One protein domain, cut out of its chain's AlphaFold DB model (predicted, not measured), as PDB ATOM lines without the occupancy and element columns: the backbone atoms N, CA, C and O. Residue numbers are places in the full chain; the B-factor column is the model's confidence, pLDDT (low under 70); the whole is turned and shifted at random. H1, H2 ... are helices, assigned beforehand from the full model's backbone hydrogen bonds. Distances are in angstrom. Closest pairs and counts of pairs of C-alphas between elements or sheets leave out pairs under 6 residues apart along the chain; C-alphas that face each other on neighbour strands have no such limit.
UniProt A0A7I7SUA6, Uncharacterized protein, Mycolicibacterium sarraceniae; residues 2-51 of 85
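What this domain is: This is residues 2 to 51 of the 85 residues of an uncharacterized protein of Mycolicibacterium sarraceniae (UniProt A0A7I7SUA6). Picture an open arch with no packed core: one long helix, H2, makes the span, the short helix H1 folds back as a hook at its start, and from its far end a long loop, residues 31 to 51, turns back in a small twist. The printed part has 50 residues with two named helices, H1 then H2, and no named strand; its class is all helix. It is extended, with a radius of gyration of the C-alphas of 16.1 A, and spans 45 by 25 by 12 A.

How they stand to each other: Start at H1, residues 2 to 8, and go over a tight link to H2, residues 13 to 30. They are close but not clearly touching: their closest C-alphas, of Ala 6 and Pro 13, are 7.1 A apart. They run opposite ways at a steep tilt of 50 degrees. In both, every O i to N i+4 pair is within hydrogen-bond range. Further on, residues 39 to 40 pair antiparallel with residues 43 to 44.

Where its parts are: Find C-alpha 2 at (-56.125, -10.437, -39.268), where H1 begins its 9.7 A. H2 runs 26.3 A to C-alpha 30 at (-33.039, -0.494, -34.284).

The domain as a whole: The C-alphas farthest apart, of Thr 10 and Ala 43, are 44.9 A apart. The printed part has no cut. Look for pLDDT under 70 at residues 2 to 13.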
ATOM      1  N   TRP A   2     -56.812  -9.155 -39.535       61.09
ATOM      2  CA  TRP A   2     -56.125 -10.437 -39.268       61.09
ATOM      3  C   TRP A   2     -56.921 -11.693 -39.662       61.09
ATOM      4  O   TRP A   2     -56.326 -12.657 -40.122       61.09
ATOM      5  N   ARG A   3     -58.260 -11.685 -39.559       60.94
ATOM      6  CA  ARG A   3     -59.096 -12.817 -40.011       60.94
ATOM      7  C   ARG A   3     -59.037 -13.034 -41.519       60.94
ATOM      8  O   ARG A   3     -59.019 -14.169 -41.965       60.94
ATOM      9  N   THR A   4     -58.958 -11.955 -42.290       67.69
ATOM     10  CA  THR A   4     -58.759 -12.008 -43.741       67.69
ATOM     11  C   THR A   4     -57.373 -12.556 -44.064       67.69
ATOM     12  O   THR A   4     -57.245 -13.443 -44.893       67.69
ATOM     13  N   LEU A   5     -56.340 -12.111 -43.344       63.50
ATOM     14  CA  LEU A   5     -54.981 -12.648 -43.456       63.50
ATOM     15  C   LEU A   5     -54.892 -14.130 -43.057       63.50
ATOM     16  O   LEU A   5     -54.233 -14.897 -43.744       63.50
ATOM     17  N   ALA A   6     -55.589 -14.549 -42.002       64.56
ATOM     18  CA  ALA A   6     -55.660 -15.942 -41.565       64.56
ATOM     19  C   ALA A   6     -56.450 -16.823 -42.547       64.56
ATOM     20  O   ALA A   6     -56.079 -17.971 -42.760       64.56
ATOM     21  N   ALA A   7     -57.508 -16.287 -43.161       66.88
ATOM     22  CA  ALA A   7     -58.313 -16.992 -44.155       66.88
ATOM     23  C   ALA A   7     -57.621 -17.093 -45.527       66.88
ATOM     24  O   ALA A   7     -57.792 -18.090 -46.222       66.88
ATOM     25  N   LEU A   8     -56.842 -16.078 -45.921       69.38
ATOM     26  CA  LEU A   8     -56.096 -16.046 -47.186       69.38
ATOM     27  C   LEU A   8     -54.715 -16.709 -47.084       69.38
ATOM     28  O   LEU A   8     -54.135 -17.100 -48.097       69.38
ATOM     29  N   SER A   9     -54.169 -16.840 -45.876       63.09
ATOM     30  CA  SER A   9     -52.897 -17.515 -45.649       63.09
ATOM     31  C   SER A   9     -53.068 -19.029 -45.699       63.09
ATOM     32  O   SER A   9     -53.504 -19.658 -44.741       63.09
ATOM     33  N   THR A  10     -52.587 -19.644 -46.777       62.59
ATOM     34  CA  THR A  10     -52.331 -21.095 -46.824       62.59
ATOM     35  C   THR A  10     -51.145 -21.509 -45.941       62.59
ATOM     36  O   THR A  10     -50.920 -22.696 -45.700       62.59
ATOM     37  N   ALA A  11     -50.359 -20.546 -45.443       60.25
ATOM     38  CA  ALA A  11     -49.284 -20.807 -44.503       60.25
ATOM     39  C   ALA A  11     -49.856 -21.126 -43.115       60.25
ATOM     40  O   ALA A  11     -50.730 -20.421 -42.611       60.25
ATOM     41  N   ARG A  12     -49.314 -22.176 -42.478       67.94
ATOM     42  CA  ARG A  12     -49.628 -22.525 -41.083       67.94
ATOM     43  C   ARG A  12     -49.485 -21.267 -40.208       67.94
ATOM     44  O   ARG A  12     -48.435 -20.631 -40.325       67.94
ATOM     45  N   PRO A  13     -50.448 -20.944 -39.326       66.31
ATOM     46  CA  PRO A  13     -50.447 -19.730 -38.498       66.31
ATOM     47  C   PRO A  13     -49.092 -19.423 -37.843       66.31
ATOM     48  O   PRO A  13     -48.590 -18.307 -37.947       66.31
ATOM     49  N   GLY A  14     -48.395 -20.456 -37.353       73.00
ATOM     50  CA  GLY A  14     -47.067 -20.308 -36.750       73.00
ATOM     51  C   GLY A  14     -45.979 -19.718 -37.664       73.00
ATOM     52  O   GLY A  14     -44.982 -19.201 -37.165       73.00
ATOM     53  N   ARG A  15     -46.127 -19.747 -38.997       79.06
ATOM     54  CA  ARG A  15     -45.192 -19.073 -39.920       79.06
ATOM     55  C   ARG A  15     -45.381 -17.559 -39.930       79.06
ATOM     56  O   ARG A  15     -44.380 -16.846 -40.006       79.06
ATOM     57  N   ILE A  16     -46.627 -17.093 -39.858       81.56
ATOM     58  CA  ILE A  16     -46.948 -15.665 -39.758       81.56
ATOM     59  C   ILE A  16     -46.477 -15.151 -38.404       81.56
ATOM     60  O   ILE A  16     -45.743 -14.167 -38.363       81.56
ATOM     61  N   ASP A  17     -46.776 -15.879 -37.328       82.56
ATOM     62  CA  ASP A  17     -46.333 -15.513 -35.979       82.56
ATOM     63  C   ASP A  17     -44.804 -15.432 -35.902       82.56
ATOM     64  O   ASP A  17     -44.239 -14.454 -35.412       82.56
ATOM     65  N   ALA A  18     -44.100 -16.414 -36.476       86.62
ATOM     66  CA  ALA A  18     -42.642 -16.401 -36.526       86.62
ATOM     67  C   ALA A  18     -42.087 -15.230 -37.358       86.62
ATOM     68  O   ALA A  18     -41.025 -14.695 -37.027       86.62
ATOM     69  N   ALA A  19     -42.769 -14.837 -38.438       88.44
ATOM     70  CA  ALA A  19     -42.395 -13.669 -39.232       88.44
ATOM     71  C   ALA A  19     -42.616 -12.367 -38.453       88.44
ATOM     72  O   ALA A  19     -41.686 -11.563 -38.372       88.44
ATOM     73  N   GLY A  20     -43.773 -12.207 -37.807       89.56
ATOM     74  CA  GLY A  20     -44.071 -11.078 -36.928       89.56
ATOM     75  C   GLY A  20     -43.044 -10.955 -35.802       89.56
ATOM     76  O   GLY A  20     -42.432  -9.905 -35.636       89.56
ATOM     77  N   ALA A  21     -42.730 -12.058 -35.118       89.38
ATOM     78  CA  ALA A  21     -41.727 -12.076 -34.055       89.38
ATOM     79  C   ALA A  21     -40.323 -11.675 -34.547       89.38
ATOM     80  O   ALA A  21     -39.591 -10.985 -33.833       89.38
ATOM     81  N   ARG A  22     -39.927 -12.082 -35.764       93.44
ATOM     82  CA  ARG A  22     -38.656 -11.647 -36.376       93.44
ATOM     83  C   ARG A  22     -38.640 -10.142 -36.634       93.44
ATOM     84  O   ARG A  22     -37.644  -9.497 -36.312       93.44
ATOM     85  N   VAL A  23     -39.721  -9.599 -37.191       92.69
ATOM     86  CA  VAL A  23     -39.850  -8.162 -37.465       92.69
ATOM     87  C   VAL A  23     -39.831  -7.367 -36.163       92.69
ATOM     88  O   VAL A  23     -39.026  -6.448 -36.054       92.69
ATOM     89  N   CYS A  24     -40.606  -7.767 -35.150       90.75
ATOM     90  CA  CYS A  24     -40.600  -7.108 -33.842       90.75
ATOM     91  C   CYS A  24     -39.188  -7.054 -33.249       90.75
ATOM     92  O   CYS A  24     -38.720  -5.978 -32.889       90.75
ATOM     93  N   ARG A  25     -38.458  -8.180 -33.217       93.06
ATOM     94  CA  ARG A  25     -37.064  -8.189 -32.730       93.06
ATOM     95  C   ARG A  25     -36.169  -7.228 -33.506       93.06
ATOM     96  O   ARG A  25     -35.339  -6.549 -32.908       93.06
ATOM     97  N   ARG A  26     -36.326  -7.165 -34.831       93.81
ATOM     98  CA  ARG A  26     -35.538  -6.262 -35.672       93.81
ATOM     99  C   ARG A  26     -35.853  -4.802 -35.368       93.81
ATOM    100  O   ARG A  26     -34.915  -4.036 -35.188       93.81
ATOM    101  N   VAL A  27     -37.127  -4.434 -35.273       90.88
ATOM    102  CA  VAL A  27     -37.551  -3.070 -34.925       90.88
ATOM    103  C   VAL A  27     -36.974  -2.663 -33.571       90.88
ATOM    104  O   VAL A  27     -36.315  -1.632 -33.485       90.88
ATOM    105  N   TRP A  28     -37.090  -3.517 -32.552       87.19
ATOM    106  CA  TRP A  28     -36.508  -3.238 -31.236       87.19
ATOM    107  C   TRP A  28     -34.982  -3.111 -31.269       87.19
ATOM    108  O   TRP A  28     -34.435  -2.232 -30.614       87.19
ATOM    109  N   SER A  29     -34.279  -3.907 -32.085       91.69
ATOM    110  CA  SER A  29     -32.822  -3.760 -32.245       91.69
ATOM    111  C   SER A  29     -32.395  -2.433 -32.884       91.69
ATOM    112  O   SER A  29     -31.250  -2.022 -32.723       91.69
ATOM    113  N   LEU A  30     -33.292  -1.779 -33.630       91.81
ATOM    114  CA  LEU A  30     -33.039  -0.494 -34.284       91.81
ATOM    115  C   LEU A  30     -33.359   0.706 -33.381       91.81
ATOM    116  O   LEU A  30     -32.977   1.822 -33.722       91.81
ATOM    117  N   SER A  31     -33.997   0.477 -32.231       86.69
ATOM    118  CA  SER A  31     -34.356   1.506 -31.248       86.69
ATOM    119  C   SER A  31     -33.604   1.306 -29.923       86.69
ATOM    120  O   SER A  31     -34.224   1.028 -28.895       86.69
ATOM    121  N   PRO A  32     -32.263   1.458 -29.899       83.00
ATOM    122  CA  PRO A  32     -31.467   1.286 -28.680       83.00
ATOM    123  C   PRO A  32     -31.748   2.363 -27.620       83.00
ATOM    124  O   PRO A  32     -31.510   2.137 -26.441       83.00
ATOM    125  N   HIS A  33     -32.274   3.519 -28.037       84.56
ATOM    126  CA  HIS A  33     -32.652   4.629 -27.158       84.56
ATOM    127  C   HIS A  33     -34.113   4.554 -26.678       84.56
ATOM    128  O   HIS A  33     -34.613   5.516 -26.106       84.56
ATOM    129  N   GLY A  34     -34.794   3.423 -26.898       82.75
ATOM    130  CA  GLY A  34     -36.178   3.217 -26.475       82.75
ATOM    131  C   GLY A  34     -37.220   3.693 -27.490       82.75
ATOM    132  O   GLY A  34     -36.933   3.902 -28.672       82.75
ATOM    133  N   VAL A  35     -38.467   3.790 -27.026       82.94
ATOM    134  CA  VAL A  35     -39.610   4.249 -27.825       82.94
ATOM    135  C   VAL A  35     -39.583   5.779 -27.877       82.94
ATOM    136  O   VAL A  35     -39.353   6.399 -26.838       82.94
ATOM    137  N   PRO A  36     -39.791   6.409 -29.046       81.25
ATOM    138  CA  PRO A  36     -39.887   7.860 -29.113       81.25
ATOM    139  C   PRO A  36     -41.064   8.375 -28.266       81.25
ATOM    140  O   PRO A  36     -42.089   7.691 -28.169       81.25
ATOM    141  N   PRO A  37     -40.945   9.582 -27.691       82.81
ATOM    142  CA  PRO A  37     -42.004  10.176 -26.892       82.81
ATOM    143  C   PRO A  37     -43.320  10.282 -27.667       82.81
ATOM    144  O   PRO A  37     -43.355  10.639 -28.852       82.81
ATOM    145  N   SER A  38     -44.416   9.971 -26.978       82.75
ATOM    146  CA  SER A  38     -45.758  10.071 -27.547       82.75
ATOM    147  C   SER A  38     -46.233  11.520 -27.478       82.75
ATOM    148  O   SER A  38     -46.250  12.120 -26.408       82.75
ATOM    149  N   ARG A  39     -46.633  12.096 -28.618       82.56
ATOM    150  CA  ARG A  39     -47.148  13.475 -28.683       82.56
ATOM    151  C   ARG A  39     -48.673  13.488 -28.739       82.56
ATOM    152  O   ARG A  39     -49.254  12.823 -29.596       82.56
ATOM    153  N   ILE A  40     -49.309  14.279 -27.876       81.88
ATOM    154  CA  ILE A  40     -50.753  14.559 -27.888       81.88
ATOM    155  C   ILE A  40     -50.950  16.071 -27.805       81.88
ATOM    156  O   ILE A  40     -50.439  16.695 -26.885       81.88
ATOM    157  N   ALA A  41     -51.716  16.638 -28.745       77.81
ATOM    158  CA  ALA A  41     -52.118  18.051 -28.748       77.81
ATOM    159  C   ALA A  41     -50.961  19.014 -28.394       77.81
ATOM    160  O   ALA A  41     -51.033  19.752 -27.416       77.81
ATOM    161  N   ASP A  42     -49.874  18.939 -29.170       80.38
ATOM    162  CA  ASP A  42     -48.637  19.728 -29.024       80.38
ATOM    163  C   ASP A  42     -47.829  19.517 -27.726       80.38
ATOM    164  O   ASP A  42     -46.770  20.125 -27.561       80.38
ATOM    165  N   ALA A  43     -48.251  18.608 -26.843       76.69
ATOM    166  CA  ALA A  43     -47.533  18.227 -25.630       76.69
ATOM    167  C   ALA A  43     -46.885  16.837 -25.748       76.69
ATOM    168  O   ALA A  43     -47.396  15.932 -26.415       76.69
ATOM    169  N   ASP A  44     -45.746  16.677 -25.077       81.25
ATOM    170  CA  ASP A  44     -45.044  15.405 -24.909       81.25
ATOM    171  C   ASP A  44     -45.546  14.700 -23.637       81.25
ATOM    172  O   ASP A  44     -45.710  15.336 -22.593       81.25
ATOM    173  N   LEU A  45     -45.807  13.395 -23.728       81.62
ATOM    174  CA  LEU A  45     -46.218  12.548 -22.606       81.62
ATOM    175  C   LEU A  45     -45.042  12.079 -21.721       81.62
ATOM    176  O   LEU A  45     -45.265  11.378 -20.731       81.62
ATOM    177  N   GLY A  46     -43.809  12.479 -22.039       83.62
ATOM    178  CA  GLY A  46     -42.609  12.188 -21.260       83.62
ATOM    179  C   GLY A  46     -42.328  10.689 -21.195       83.62
ATOM    180  O   GLY A  46     -42.237  10.019 -22.221       83.62
ATOM    181  N   ASP A  47     -42.228  10.156 -19.977       82.44
ATOM    182  CA  ASP A  47     -41.927   8.740 -19.725       82.44
ATOM    183  C   ASP A  47     -43.120   7.795 -19.989       82.44
ATOM    184  O   ASP A  47     -43.011   6.578 -19.815       82.44
ATOM    185  N   VAL A  48     -44.278   8.324 -20.401       82.19
ATOM    186  CA  VAL A  48     -45.461   7.513 -20.705       82.19
ATOM    187  C   VAL A  48     -45.396   6.985 -22.138       82.19
ATOM    188  O   VAL A  48     -45.430   7.734 -23.116       82.19
ATOM    189  N   VAL A  49     -45.384   5.658 -22.265       81.88
ATOM    190  CA  VAL A  49     -45.472   4.960 -23.553       81.88
ATOM    191  C   VAL A  49     -46.939   4.721 -23.908       81.88
ATOM    192  O   VAL A  49     -47.652   4.022 -23.188       81.88
ATOM    193  N   VAL A  50     -47.390   5.264 -25.041       81.69
ATOM    194  CA  VAL A  50     -48.731   4.993 -25.574       81.69
ATOM    195  C   VAL A  50     -48.690   3.715 -26.404       81.69
ATOM    196  O   VAL A  50     -47.982   3.629 -27.408       81.69
ATOM    197  N   LEU A  51     -49.467   2.720 -25.982       81.19
ATOM    198  CA  LEU A  51     -49.639   1.470 -26.710       81.19
ATOM    199  C   LEU A  51     -50.970   1.521 -27.465       81.19
ATOM    200  O   LEU A  51     -52.031   1.539 -26.843       81.19
TER     201      LEU A  51